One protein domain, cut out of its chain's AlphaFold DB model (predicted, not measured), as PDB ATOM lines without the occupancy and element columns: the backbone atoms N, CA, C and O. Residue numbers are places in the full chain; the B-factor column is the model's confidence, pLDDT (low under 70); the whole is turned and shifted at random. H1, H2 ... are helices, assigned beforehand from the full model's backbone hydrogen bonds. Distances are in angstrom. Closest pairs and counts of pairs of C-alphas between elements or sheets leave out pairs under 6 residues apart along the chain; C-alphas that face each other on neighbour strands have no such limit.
ATOM      1  N   GLU A 333     205.208 211.181 225.189       60.31
ATOM      2  CA  GLU A 333     203.744 211.119 225.248       60.31
ATOM      3  C   GLU A 333     203.159 210.262 224.107       60.31
ATOM      4  O   GLU A 333     203.609 210.294 222.953       60.31
ATOM      5  N   SER A 334     202.133 209.474 224.446       66.12
ATOM      6  CA  SER A 334     201.524 208.474 223.563       66.12
ATOM      7  C   SER A 334     200.661 209.110 222.467       66.12
ATOM      8  O   SER A 334     199.431 209.081 222.523       66.12
ATOM      9  N   SER A 335     201.310 209.644 221.436       73.50
ATOM     10  CA  SER A 335     200.677 210.048 220.179       73.50
ATOM     11  C   SER A 335     200.584 208.880 219.184       73.50
ATOM     12  O   SER A 335     201.405 207.961 219.194       73.50
ATOM     13  N   GLU A 336     199.633 208.943 218.250       77.06
ATOM     14  CA  GLU A 336     199.562 207.998 217.121       77.06
ATOM     15  C   GLU A 336     200.866 207.999 216.296       77.06
ATOM     16  O   GLU A 336     201.356 206.956 215.862       77.06
ATOM     17  N   ALA A 337     201.473 209.178 216.154       68.50
ATOM     18  CA  ALA A 337     202.720 209.419 215.443       68.50
ATOM     19  C   ALA A 337     203.922 208.677 216.073       68.50
ATOM     20  O   ALA A 337     204.647 207.956 215.377       68.50
ATOM     21  N   THR A 338     204.103 208.780 217.398       71.81
ATOM     22  CA  THR A 338     205.138 208.034 218.142       71.81
ATOM     23  C   THR A 338     204.876 206.530 218.118       71.81
ATOM     24  O   THR A 338     205.803 205.759 217.854       71.81
ATOM     25  N   ALA A 339     203.621 206.101 218.281       75.94
ATOM     26  CA  ALA A 339     203.243 204.692 218.184       75.94
ATOM     27  C   ALA A 339     203.563 204.099 216.797       75.94
ATOM     28  O   ALA A 339     204.142 203.012 216.704       75.94
ATOM     29  N   GLN A 340     203.262 204.821 215.710       78.06
ATOM     30  CA  GLN A 340     203.539 204.371 214.343       78.06
ATOM     31  C   GLN A 340     205.047 204.280 214.049       78.06
ATOM     32  O   GLN A 340     205.479 203.350 213.359       78.06
ATOM     33  N   ALA A 341     205.867 205.198 214.569       75.88
ATOM     34  CA  ALA A 341     207.320 205.146 214.395       75.88
ATOM     35  C   ALA A 341     207.979 204.026 215.214       75.88
ATOM     36  O   ALA A 341     208.770 203.262 214.652       75.88
ATOM     37  N   LEU A 342     207.587 203.847 216.482       83.06
ATOM     38  CA  LEU A 342     208.014 202.708 217.301       83.06
ATOM     39  C   LEU A 342     207.682 201.384 216.599       83.06
ATOM     40  O   LEU A 342     208.557 200.541 216.410       83.06
ATOM     41  N   LYS A 343     206.445 201.240 216.118       84.75
ATOM     42  CA  LYS A 343     205.984 200.096 215.322       84.75
ATOM     43  C   LYS A 343     206.848 199.850 214.082       84.75
ATOM     44  O   LYS A 343     207.333 198.735 213.900       84.75
ATOM     45  N   ARG A 344     207.108 200.868 213.250       84.56
ATOM     46  CA  ARG A 344     207.974 200.740 212.054       84.56
ATOM     47  C   ARG A 344     209.389 200.272 212.409       84.56
ATOM     48  O   ARG A 344     209.937 199.419 211.708       84.56
ATOM     49  N   LEU A 345     209.962 200.800 213.491       83.50
ATOM     50  CA  LEU A 345     211.277 200.401 213.987       83.50
ATOM     51  C   LEU A 345     211.287 198.947 214.476       83.50
ATOM     52  O   LEU A 345     212.164 198.180 214.084       83.50
ATOM     53  N   VAL A 346     210.304 198.545 215.280       87.12
ATOM     54  CA  VAL A 346     210.197 197.180 215.819       87.12
ATOM     55  C   VAL A 346     209.964 196.153 214.703       87.12
ATOM     56  O   VAL A 346     210.654 195.136 214.680       87.12
ATOM     57  N   ILE A 347     209.097 196.439 213.721       88.38
ATOM     58  CA  ILE A 347     208.914 195.594 212.522       88.38
ATOM     59  C   ILE A 347     210.243 195.420 211.779       88.38
ATOM     60  O   ILE A 347     210.589 194.303 211.394       88.38
ATOM     61  N   PHE A 348     211.007 196.502 211.588       86.31
ATOM     62  CA  PHE A 348     212.316 196.423 210.941       86.31
ATOM     63  C   PHE A 348     213.286 195.532 211.732       86.31
ATOM     64  O   PHE A 348     213.834 194.589 211.170       86.31
ATOM     65  N   LEU A 349     213.439 195.761 213.038       85.38
ATOM     66  CA  LEU A 349     214.322 194.966 213.901       85.38
ATOM     67  C   LEU A 349     213.961 193.473 213.910       85.38
ATOM     68  O   LEU A 349     214.852 192.630 213.851       85.38
ATOM     69  N   LEU A 350     212.668 193.140 213.960       86.56
ATOM     70  CA  LEU A 350     212.183 191.756 213.997       86.56
ATOM     71  C   LEU A 350     212.239 191.039 212.639       86.56
ATOM     72  O   LEU A 350     212.122 189.815 212.606       86.56
ATOM     73  N   THR A 351     212.419 191.760 211.528       86.88
ATOM     74  CA  THR A 351     212.519 191.184 210.169       86.88
ATOM     75  C   THR A 351     213.916 191.288 209.551       86.88
ATOM     76  O   THR A 351     214.194 190.629 208.548       86.88
ATOM     77  N   GLU A 352     214.821 192.061 210.154       86.06
ATOM     78  CA  GLU A 352     216.206 192.203 209.705       86.06
ATOM     79  C   GLU A 352     216.962 190.868 209.823       86.06
ATOM     80  O   GLU A 352     217.078 190.280 210.901       86.06
ATOM     81  N   LYS A 353     217.493 190.375 208.698       80.81
ATOM     82  CA  LYS A 353     218.153 189.062 208.598       80.81
ATOM     83  C   LYS A 353     219.536 189.043 209.243       80.81
ATOM     84  O   LYS A 353     219.991 187.980 209.651       80.81
ATOM     85  N   THR A 354     220.193 190.196 209.341       77.00
ATOM     86  CA  THR A 354     221.518 190.331 209.969       77.00
ATOM     87  C   THR A 354     221.465 190.388 211.498       77.00
ATOM     88  O   THR A 354     222.503 190.282 212.150       77.00
ATOM     89  N   ALA A 355     220.272 190.498 212.097       74.88
ATOM     90  CA  ALA A 355     220.110 190.431 213.545       74.88
ATOM     91  C   ALA A 355     220.393 189.009 214.070       74.88
ATOM     92  O   ALA A 355     219.729 188.036 213.705       74.88
ATOM     93  N   GLY A 356     221.375 188.885 214.963       74.94
ATOM     94  CA  GLY A 356     221.695 187.647 215.665       74.94
ATOM     95  C   GLY A 356     220.885 187.461 216.952       74.94
ATOM     96  O   GLY A 356     220.197 188.366 217.429       74.94
ATOM     97  N   LYS A 357     221.032 186.284 217.576       72.81
ATOM     98  CA  LYS A 357     220.377 185.910 218.849       72.81
ATOM     99  C   LYS A 357     220.595 186.931 219.978       72.81
ATOM    100  O   LYS A 357     219.728 187.107 220.827       72.81
ATOM    101  N   THR A 358     221.754 187.584 220.001       74.62
ATOM    102  CA  THR A 358     222.148 188.581 221.009       74.62
ATOM    103  C   THR A 358     221.894 190.028 220.580       74.62
ATOM    104  O   THR A 358     222.002 190.915 221.419       74.62
ATOM    105  N   SER A 359     221.531 190.294 219.320       73.81
ATOM    106  CA  SER A 359     221.452 191.660 218.777       73.81
ATOM    107  C   SER A 359     220.250 192.457 219.288       73.81
ATOM    108  O   SER A 359     220.368 193.661 219.486       73.81
ATOM    109  N   LEU A 360     219.098 191.807 219.506       79.06
ATOM    110  CA  LEU A 360     217.842 192.490 219.861       79.06
ATOM    111  C   LEU A 360     217.533 192.506 221.367       79.06
ATOM    112  O   LEU A 360     216.916 193.442 221.870       79.06
ATOM    113  N   ALA A 361     218.006 191.500 222.106       73.75
ATOM    114  CA  ALA A 361     217.802 191.363 223.549       73.75
ATOM    115  C   ALA A 361     218.289 192.553 224.425       73.75
ATOM    116  O   ALA A 361     217.643 192.827 225.440       73.75
ATOM    117  N   PRO A 362     219.385 193.284 224.111       74.88
ATOM    118  CA  PRO A 362     219.825 194.426 224.923       74.88
ATOM    119  C   PRO A 362     219.104 195.748 224.593       74.88
ATOM    120  O   PRO A 362     219.347 196.749 225.278       74.88
ATOM    121  N   LEU A 363     218.240 195.766 223.568       76.31
ATOM    122  CA  LEU A 363     217.644 196.983 222.997       76.31
ATOM    123  C   LEU A 363     216.406 197.504 223.740       76.31
ATOM    124  O   LEU A 363     215.818 198.488 223.314       76.31
ATOM    125  N   GLY A 364     215.986 196.856 224.829       76.19
ATOM    126  CA  GLY A 364     214.827 197.307 225.607       76.19
ATOM    127  C   GLY A 364     213.466 197.003 224.970       76.19
ATOM    128  O   GLY A 364     212.460 197.499 225.452       76.19
ATOM    129  N   LEU A 365     213.390 196.147 223.943       81.12
ATOM    130  CA  LEU A 365     212.116 195.746 223.320       81.12
ATOM    131  C   LEU A 365     211.095 195.173 224.326       81.12
ATOM    132  O   LEU A 365     209.899 195.365 224.150       81.12
ATOM    133  N   ALA A 366     211.560 194.535 225.406       76.75
ATOM    134  CA  ALA A 366     210.719 194.047 226.504       76.75
ATOM    135  C   ALA A 366     210.236 195.136 227.491       76.75
ATOM    136  O   ALA A 366     209.588 194.809 228.478       76.75
ATOM    137  N   GLN A 367     210.576 196.410 227.262       78.75
ATOM    138  CA  GLN A 367     210.040 197.572 227.990       78.75
ATOM    139  C   GLN A 367     208.836 198.197 227.267       78.75
ATOM    140  O   GLN A 367     208.134 199.022 227.846       78.75
ATOM    141  N   ILE A 368     208.589 197.813 226.008       82.56
ATOM    142  CA  ILE A 368     207.406 198.237 225.255       82.56
ATOM    143  C   ILE A 368     206.170 197.598 225.911       82.56
ATOM    144  O   ILE A 368     206.192 196.388 226.146       82.56
ATOM    145  N   PRO A 369     205.083 198.351 226.174       81.31
ATOM    146  CA  PRO A 369     203.851 197.790 226.725       81.31
ATOM    147  C   PRO A 369     203.367 196.576 225.923       81.31
ATOM    148  O   PRO A 369     203.262 196.651 224.696       81.31
ATOM    149  N   LEU A 370     203.059 195.467 226.607       79.00
ATOM    150  CA  LEU A 370     202.806 194.168 225.965       79.00
ATOM    151  C   LEU A 370     201.741 194.241 224.862       79.00
ATOM    152  O   LEU A 370     201.983 193.764 223.758       79.00
ATOM    153  N   LYS A 371     200.615 194.915 225.120       79.50
ATOM    154  CA  LYS A 371     199.548 195.155 224.136       79.50
ATOM    155  C   LYS A 371     200.057 195.831 222.851       79.50
ATOM    156  O   LYS A 371     199.689 195.424 221.752       79.50
ATOM    157  N   THR A 372     200.945 196.818 222.975       81.50
ATOM    158  CA  THR A 372     201.596 197.482 221.833       81.50
ATOM    159  C   THR A 372     202.543 196.523 221.114       81.50
ATOM    160  O   THR A 372     202.512 196.438 219.891       81.50
ATOM    161  N   PHE A 373     203.355 195.761 221.852       84.19
ATOM    162  CA  PHE A 373     204.287 194.789 221.271       84.19
ATOM    163  C   PHE A 373     203.565 193.663 220.505       84.19
ATOM    164  O   PHE A 373     203.965 193.328 219.391       84.19
ATOM    165  N   VAL A 374     202.469 193.130 221.053       81.56
ATOM    166  CA  VAL A 374     201.616 192.121 220.401       81.56
ATOM    167  C   VAL A 374     200.938 192.688 219.153       81.56
ATOM    168  O   VAL A 374     200.992 192.046 218.106       81.56
ATOM    169  N   GLY A 375     200.386 193.906 219.215       82.88
ATOM    170  CA  GLY A 375     199.820 194.569 218.034       82.88
ATOM    171  C   GLY A 375     200.846 194.744 216.907       82.88
ATOM    172  O   GLY A 375     200.541 194.500 215.744       82.88
ATOM    173  N   VAL A 376     202.101 195.065 217.244       85.19
ATOM    174  CA  VAL A 376     203.190 195.117 216.257       85.19
ATOM    175  C   VAL A 376     203.521 193.733 215.684       85.19
ATOM    176  O   VAL A 376     203.737 193.620 214.478       85.19
ATOM    177  N   LEU A 377     203.559 192.683 216.511       84.31
ATOM    178  CA  LEU A 377     203.812 191.314 216.044       84.31
ATOM    179  C   LEU A 377     202.746 190.833 215.058       84.31
ATOM    180  O   LEU A 377     203.106 190.273 214.026       84.31
ATOM    181  N   GLN A 378     201.467 191.102 215.326       83.00
ATOM    182  CA  GLN A 378     200.348 190.712 214.455       83.00
ATOM    183  C   GLN A 378     200.461 191.287 213.029       83.00
ATOM    184  O   GLN A 378     199.974 190.674 212.082       83.00
ATOM    185  N   GLU A 379     201.157 192.412 212.851       84.88
ATOM    186  CA  GLU A 379     201.434 193.010 211.536       84.88
ATOM    187  C   GLU A 379     202.726 192.494 210.874       84.88
ATOM    188  O   GLU A 379     202.945 192.690 209.673       84.88
ATOM    189  N   VAL A 380     203.588 191.795 211.615       85.00
ATOM    190  CA  VAL A 380     204.725 191.071 211.041       85.00
ATOM    191  C   VAL A 380     204.226 189.733 210.507       85.00
ATOM    192  O   VAL A 380     203.984 188.797 211.269       85.00
ATOM    193  N   HIS A 381     204.151 189.596 209.179       83.44
ATOM    194  CA  HIS A 381     203.900 188.297 208.548       83.44
ATOM    195  C   HIS A 381     204.848 187.227 209.108       83.44
ATOM    196  O   HIS A 381     206.073 187.365 209.010       83.44
ATOM    197  N   ALA A 382     204.279 186.137 209.621       82.50
ATOM    198  CA  ALA A 382     204.996 185.030 210.253       82.50
ATOM    199  C   ALA A 382     206.158 184.459 209.412       82.50
ATOM    200  O   ALA A 382     207.186 184.025 209.934       82.50
ATOM    201  N   GLU A 383     206.045 184.513 208.087       83.19
ATOM    202  CA  GLU A 383     207.092 184.074 207.163       83.19
ATOM    203  C   GLU A 383     208.336 184.973 207.160       83.19
ATOM    204  O   GLU A 383     209.432 184.488 206.883       83.19
ATOM    205  N   LYS A 384     208.200 186.259 207.504       85.56
ATOM    206  CA  LYS A 384     209.269 187.272 207.420       85.56
ATOM    207  C   LYS A 384     210.029 187.487 208.731       85.56
ATOM    208  O   LYS A 384     211.086 188.111 208.706       85.56
ATOM    209  N   ILE A 385     209.539 186.970 209.861       86.19
ATOM    210  CA  ILE A 385     210.175 187.182 211.169       86.19
ATOM    211  C   ILE A 385     211.541 186.475 211.271       86.19
ATOM    212  O   ILE A 385     211.711 185.315 210.872       86.19
ATOM    213  N   ASN A 386     212.540 187.150 211.834       87.12
ATOM    214  CA  ASN A 386     213.822 186.550 212.183       87.12
ATOM    215  C   ASN A 386     213.686 185.820 213.528       87.12
ATOM    216  O   ASN A 386     213.935 186.387 214.590       87.12
ATOM    217  N   ILE A 387     213.289 184.544 213.477       84.19
ATOM    218  CA  ILE A 387     213.040 183.707 214.665       84.19
ATOM    219  C   ILE A 387     214.250 183.677 215.613       84.19
ATOM    220  O   ILE A 387     214.072 183.735 216.827       84.19
ATOM    221  N   THR A 388     215.476 183.624 215.080       79.56
ATOM    222  CA  THR A 388     216.710 183.536 215.877       79.56
ATOM    223  C   THR A 388     216.882 184.733 216.809       79.56
ATOM    224  O   THR A 388     217.286 184.560 217.960       79.56
ATOM    225  N   ALA A 389     216.553 185.934 216.328       79.50
ATOM    226  CA  ALA A 389     216.626 187.168 217.100       79.50
ATOM    227  C   ALA A 389     215.338 187.424 217.910       79.50
ATOM    228  O   ALA A 389     215.402 187.768 219.092       79.50
ATOM    229  N   ALA A 390     214.167 187.192 217.308       82.88
ATOM    230  CA  ALA A 390     212.864 187.413 217.934       82.88
ATOM    231  C   ALA A 390     212.633 186.514 219.161       82.88
ATOM    232  O   ALA A 390     212.146 186.995 220.181       82.88
ATOM    233  N   LEU A 391     213.043 185.240 219.122       83.69
ATOM    234  CA  LEU A 391     212.855 184.300 220.236       83.69
ATOM    235  C   LEU A 391     213.570 184.751 221.524       83.69
ATOM    236  O   LEU A 391     213.101 184.459 222.624       83.69
ATOM    237  N   ALA A 392     214.686 185.482 221.413       81.56
ATOM    238  CA  ALA A 392     215.375 186.050 222.573       81.56
ATOM    239  C   ALA A 392     214.565 187.187 223.223       81.56
ATOM    240  O   ALA A 392     214.460 187.237 224.448       81.56
ATOM    241  N   VAL A 393     213.946 188.045 222.405       83.38
ATOM    242  CA  VAL A 393     213.070 189.142 222.852       83.38
ATOM    243  C   VAL A 393     211.786 188.591 223.468       83.38
ATOM    244  O   VAL A 393     211.441 188.948 224.588       83.38
ATOM    245  N   VAL A 394     211.119 187.659 222.785       84.19
ATOM    246  CA  VAL A 394     209.877 187.020 223.250       84.19
ATOM    247  C   VAL A 394     210.065 186.376 224.631       84.19
ATOM    248  O   VAL A 394     209.235 186.564 225.514       84.19
ATOM    249  N   ARG A 395     211.196 185.700 224.878       85.31
ATOM    250  CA  ARG A 395     211.531 185.149 226.207       85.31
ATOM    251  C   ARG A 395     211.654 186.219 227.296       85.31
ATOM    252  O   ARG A 395     211.265 185.965 228.434       85.31
ATOM    253  N   GLN A 396     212.191 187.398 226.976       83.25
ATOM    254  CA  GLN A 396     212.256 188.522 227.918       83.25
ATOM    255  C   GLN A 396     210.869 189.124 228.171       83.25
ATOM    256  O   GLN A 396     210.530 189.361 229.324       83.25
ATOM    257  N   VAL A 397     210.064 189.307 227.120       82.94
ATOM    258  CA  VAL A 397     208.682 189.818 227.186       82.94
ATOM    259  C   VAL A 397     207.814 188.918 228.072       82.94
ATOM    260  O   VAL A 397     207.223 189.392 229.039       82.94
ATOM    261  N   VAL A 398     207.823 187.604 227.833       83.31
ATOM    262  CA  VAL A 398     207.102 186.622 228.662       83.31
ATOM    263  C   VAL A 398     207.599 186.642 230.110       83.31
ATOM    264  O   VAL A 398     206.795 186.599 231.035       83.31
ATOM    265  N   LYS A 399     208.914 186.774 230.343       82.31
ATOM    266  CA  LYS A 399     209.466 186.905 231.703       82.31
ATOM    267  C   LYS A 399     209.029 188.204 232.399       82.31
ATOM    268  O   LYS A 399     208.851 188.179 233.613       82.31
ATOM    269  N   ALA A 400     208.882 189.305 231.664       77.25
ATOM    270  CA  ALA A 400     208.480 190.607 232.198       77.25
ATOM    271  C   ALA A 400     206.975 190.692 232.507       77.25
ATOM    272  O   ALA A 400     206.591 191.360 233.462       77.25
ATOM    273  N   HIS A 401     206.134 189.986 231.744       74.94
ATOM    274  CA  HIS A 401     204.672 190.102 231.812       74.94
ATOM    275  C   HIS A 401     203.947 188.841 232.310       74.94
ATOM    276  O   HIS A 401     202.759 188.681 232.046       74.94
ATOM    277  N   LYS A 402     204.626 187.964 233.067       71.81
ATOM    278  CA  LYS A 402     204.080 186.686 233.584       71.81
ATOM    279  C   LYS A 402     202.717 186.769 234.291       71.81
ATOM    280  O   LYS A 402     202.053 185.753 234.420       71.81
ATOM    281  N   THR A 403     202.327 187.941 234.787       67.75
ATOM    282  CA  THR A 403     201.076 188.171 235.526       67.75
ATOM    283  C   THR A 403     199.899 188.623 234.653       67.75
ATOM    284  O   THR A 403     198.807 188.812 235.181       67.75
ATOM    285  N   ASN A 404     200.080 188.803 233.339       71.88
ATOM    286  CA  ASN A 404     199.037 189.269 232.418       71.88
ATOM    287  C   ASN A 404     198.672 188.177 231.394       71.88
ATOM    288  O   ASN A 404     199.144 188.186 230.258       71.88
ATOM    289  N   ALA A 405     197.834 187.224 231.811       71.06
ATOM    290  CA  ALA A 405     197.471 186.056 231.005       71.06
ATOM    291  C   ALA A 405     196.772 186.411 229.675       71.06
ATOM    292  O   ALA A 405     197.066 185.806 228.647       71.06
ATOM    293  N   ALA A 406     195.893 187.421 229.665       70.19
ATOM    294  CA  ALA A 406     195.103 187.779 228.483       70.19
ATOM    295  C   ALA A 406     195.972 188.229 227.295       70.19
ATOM    296  O   ALA A 406     195.809 187.735 226.178       70.19
ATOM    297  N   ASP A 407     196.939 189.120 227.538       67.69
ATOM    298  CA  ASP A 407     197.862 189.574 226.492       67.69
ATOM    299  C   ASP A 407     198.911 188.496 226.130       67.69
ATOM    300  O   ASP A 407     199.444 188.494 225.016       67.69
ATOM    301  N   LEU A 408     199.205 187.552 227.036       79.62
ATOM    302  CA  LEU A 408     200.094 186.418 226.754       79.62
ATOM    303  C   LEU A 408     199.449 185.364 225.837       79.62
ATOM    304  O   LEU A 408     200.153 184.846 224.973       79.62
ATOM    305  N   HIS A 409     198.138 185.111 225.920       81.56
ATOM    306  CA  HIS A 409     197.431 184.248 224.955       81.56
ATOM    307  C   HIS A 409     197.444 184.817 223.524       81.56
ATOM    308  O   HIS A 409     197.550 184.084 222.542       81.56
ATOM    309  N   ALA A 410     197.391 186.143 223.374       81.38
ATOM    310  CA  ALA A 410     197.513 186.773 222.059       81.38
ATOM    311  C   ALA A 410     198.933 186.621 221.468       81.38
ATOM    312  O   ALA A 410     199.095 186.487 220.252       81.38
ATOM    313  N   LEU A 411     199.960 186.601 222.326       84.56
ATOM    314  CA  LEU A 411     201.342 186.290 221.950       84.56
ATOM    315  C   LEU A 411     201.521 184.799 221.608       84.56
ATOM    316  O   LEU A 411     202.172 184.476 220.618       84.56
ATOM    317  N   GLU A 412     200.928 183.902 222.392       86.81
ATOM    318  CA  GLU A 412     200.902 182.448 222.182       86.81
ATOM    319  C   GLU A 412     200.362 182.069 220.798       86.81
ATOM    320  O   GLU A 412     201.081 181.452 220.008       86.81
ATOM    321  N   ALA A 413     199.153 182.529 220.462       84.75
ATOM    322  CA  ALA A 413     198.509 182.254 219.177       84.75
ATOM    323  C   ALA A 413     199.352 182.738 217.978       84.75
ATOM    324  O   ALA A 413     199.464 182.049 216.961       84.75
ATOM    325  N   TYR A 414     200.013 183.895 218.103       85.56
ATOM    326  CA  TYR A 414     200.940 184.381 217.079       85.56
ATOM    327  C   TYR A 414     202.168 183.465 216.925       85.56
ATOM    328  O   TYR A 414     202.581 183.142 215.808       85.56
ATOM    329  N   LEU A 415     202.759 183.009 218.032       87.00
ATOM    330  CA  LEU A 415     203.932 182.129 218.001       87.00
ATOM    331  C   LEU A 415     203.593 180.720 217.489       87.00
ATOM    332  O   LEU A 415     204.444 180.112 216.834       87.00
ATOM    333  N   GLN A 416     202.371 180.229 217.719       85.38
ATOM    334  CA  GLN A 416     201.846 179.005 217.102       85.38
ATOM    335  C   GLN A 416     201.788 179.131 215.568       85.38
ATOM    336  O   GLN A 416     202.322 178.262 214.874       85.38
ATOM    337  N   ASP A 417     201.252 180.232 215.022       85.06
ATOM    338  CA  ASP A 417     201.215 180.479 213.566       85.06
ATOM    339  C   ASP A 417     202.623 180.543 212.944       85.06
ATOM    340  O   ASP A 417     202.905 179.902 211.924       85.06
ATOM    341  N   VAL A 418     203.556 181.248 213.597       84.75
ATOM    342  CA  VAL A 418     204.972 181.268 213.188       84.75
ATOM    343  C   VAL A 418     205.585 179.867 213.259       84.75
ATOM    344  O   VAL A 418     206.303 179.466 212.339       84.75
ATOM    345  N   GLY A 419     205.295 179.102 214.313       82.88
ATOM    346  CA  GLY A 419     205.750 177.722 214.488       82.88
ATOM    347  C   GLY A 419     205.294 176.810 213.350       82.88
ATOM    348  O   GLY A 419     206.127 176.124 212.749       82.88
ATOM    349  N   ALA A 420     204.007 176.866 213.003       81.62
ATOM    350  CA  ALA A 420     203.402 176.095 211.920       81.62
ATOM    351  C   ALA A 420     204.005 176.447 210.549       81.62
ATOM    352  O   ALA A 420     204.445 175.557 209.814       81.62
ATOM    353  N   LYS A 421     204.100 177.744 210.222       84.56
ATOM    354  CA  LYS A 421     204.602 178.223 208.920       84.56
ATOM    355  C   LYS A 421     206.106 178.027 208.732       84.56
ATOM    356  O   LYS A 421     206.554 177.724 207.628       84.56
ATOM    357  N   ARG A 422     206.912 178.196 209.787       82.38
ATOM    358  CA  ARG A 422     208.389 178.180 209.699       82.38
ATOM    359  C   ARG A 422     209.046 176.890 210.196       82.38
ATOM    360  O   ARG A 422     210.266 176.778 210.077       82.38
ATOM    361  N   LYS A 423     208.278 175.938 210.745       79.75
ATOM    362  CA  LYS A 423     208.729 174.602 211.196       79.75
ATOM    363  C   LYS A 423     209.984 174.636 212.087       79.75
ATOM    364  O   LYS A 423     210.888 173.810 211.961       79.75
ATOM    365  N   ASN A 424     210.071 175.617 212.988       80.06
ATOM    366  CA  ASN A 424     211.256 175.833 213.820       80.06
ATOM    367  C   ASN A 424     211.134 175.129 215.184       80.06
ATOM    368  O   ASN A 424     210.420 175.595 216.067       80.06
ATOM    369  N   ARG A 425     211.910 174.056 215.387       79.56
ATOM    370  CA  ARG A 425     211.890 173.230 216.612       79.56
ATOM    371  C   ARG A 425     212.120 174.016 217.914       79.56
ATOM    372  O   ARG A 425     211.525 173.679 218.934       79.56
ATOM    373  N   ALA A 426     212.962 175.053 217.897       78.88
ATOM    374  CA  ALA A 426     213.253 175.861 219.086       78.88
ATOM    375  C   ALA A 426     212.111 176.828 219.445       78.88
ATOM    376  O   ALA A 426     211.964 177.189 220.614       78.88
ATOM    377  N   LEU A 427     211.306 177.224 218.454       82.44
ATOM    378  CA  LEU A 427     210.063 177.957 218.660       82.44
ATOM    379  C   LEU A 427     208.952 177.018 219.146       82.44
ATOM    380  O   LEU A 427     208.343 177.319 220.162       82.44
ATOM    381  N   THR A 428     208.754 175.854 218.516       81.69
ATOM    382  CA  THR A 428     207.756 174.855 218.951       81.69
ATOM    383  C   THR A 428     207.960 174.434 220.410       81.69
ATOM    384  O   THR A 428     207.021 174.448 221.197       81.69
ATOM    385  N   SER A 429     209.204 174.147 220.810       82.88
ATOM    386  CA  SER A 429     209.541 173.828 222.207       82.88
ATOM    387  C   SER A 429     209.329 175.002 223.172       82.88
ATOM    388  O   SER A 429     209.127 174.772 224.359       82.88
ATOM    389  N   PHE A 430     209.404 176.248 222.697       85.00
ATOM    390  CA  PHE A 430     209.123 177.419 223.526       85.00
ATOM    391  C   PHE A 430     207.618 177.681 223.661       85.00
ATOM    392  O   PHE A 430     207.185 178.069 224.737       85.00
ATOM    393  N   VAL A 431     206.844 177.444 222.600       84.31
ATOM    394  CA  VAL A 431     205.378 177.544 222.609       84.31
ATOM    395  C   VAL A 431     204.777 176.530 223.582       84.31
ATOM    396  O   VAL A 431     204.044 176.943 224.463       84.31
ATOM    397  N   SER A 432     205.199 175.262 223.548       82.75
ATOM    398  CA  SER A 432     204.751 174.262 224.536       82.75
ATOM    399  C   SER A 432     205.085 174.654 225.986       82.75
ATOM    400  O   SER A 432     204.270 174.462 226.877       82.75
ATOM    401  N   HIS A 433     206.235 175.292 226.237       83.75
ATOM    402  CA  HIS A 433     206.546 175.818 227.572       83.75
ATOM    403  C   HIS A 433     205.711 177.059 227.951       83.75
ATOM    404  O   HIS A 433     205.536 177.349 229.133       83.75
ATOM    405  N   LEU A 434     205.230 177.823 226.967       81.81
ATOM    406  CA  LEU A 434     204.310 178.938 227.183       81.81
ATOM    407  C   LEU A 434     202.905 178.420 227.519       81.81
ATOM    408  O   LEU A 434     202.321 178.898 228.485       81.81
ATOM    409  N   GLU A 435     202.441 177.405 226.787       82.12
ATOM    410  CA  GLU A 435     201.196 176.671 227.040       82.12
ATOM    411  C   GLU A 435     201.204 176.107 228.473       82.12
ATOM    412  O   GLU A 435     200.295 176.395 229.247       82.12
ATOM    413  N   ASP A 436     202.282 175.424 228.889       81.62
ATOM    414  CA  ASP A 436     202.460 174.947 230.273       81.62
ATOM    415  C   ASP A 436     202.375 176.085 231.312       81.62
ATOM    416  O   ASP A 436     201.819 175.907 232.394       81.62
ATOM    417  N   LEU A 437     202.936 177.264 231.015       77.56
ATOM    418  CA  LEU A 437     202.938 178.417 231.926       77.56
ATOM    419  C   LEU A 437     201.583 179.130 232.015       77.56
ATOM    420  O   LEU A 437     201.306 179.746 233.045       77.56
ATOM    421  N   LEU A 438     200.774 179.088 230.955       75.25
ATOM    422  CA  LEU A 438     199.455 179.726 230.884       75.25
ATOM    423  C   LEU A 438     198.321 178.792 231.322       75.25
ATOM    424  O   LEU A 438     197.304 179.261 231.829       75.25
ATOM    425  N   HIS A 439     198.509 177.481 231.165       71.75
ATOM    426  CA  HIS A 439     197.506 176.454 231.445       71.75
ATOM    427  C   HIS A 439     197.848 175.548 232.642       71.75
ATOM    428  O   HIS A 439     197.108 174.605 232.929       71.75
ATOM    429  N   ALA A 440     198.912 175.848 233.401       60.34
ATOM    430  CA  ALA A 440     199.128 175.267 234.727       60.34
ATOM    431  C   ALA A 440     197.951 175.609 235.662       60.34
ATOM    432  O   ALA A 440     197.786 176.740 236.117       60.34
TER     433      ALA A 440
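Overview. This is residues 333 to 440 of the 449 residues of an uncharacterized protein of Nematocida displodere (UniProt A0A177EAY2). H3, H4 and H5 form an up-and-down bundle, each running against the one before; H2 packs on H4, H1 slants off H2, and residues 333 to 338 stick out. The printed part has 108 residues with five named helices in order, all helix. It is compact, radius of gyration of the C-alphas 13.2 A, spans 38 by 31 by 23 A.

Arrangement. H4, residues 405 to 422, touches H5, residues 425 to 439, as a hairpin, closest C-alphas 419 and 428, 5.7 A. H4 touches H2, residues 370 to 379, with 407 to 414 alone, closest C-alphas 374 and 411, 6.0 A. H3, residues 387 to 400, is close but not clearly touching H4, closest C-alphas 398 and 408, 7.3 A. H1, residues 336 to 351, touches H2 with 343 to 347 alone, closest C-alphas 343 and 376, 5.8 A. O i to N i+4 pairs within hydrogen-bond range: every pair in H1 and H5, 5 of 6 in H2, 8 of 10 in H3, 13 of 14 in H4.

Along the chain. H4 spans 25.2 A. C-alpha 336 is at (199.562, 207.998, 217.121), C-alpha 439 at (197.506, 176.454, 231.445).

Size, cuts and confidence. The printed part has no cut; link H1 to H2 is long; six residues have pLDDT under 70.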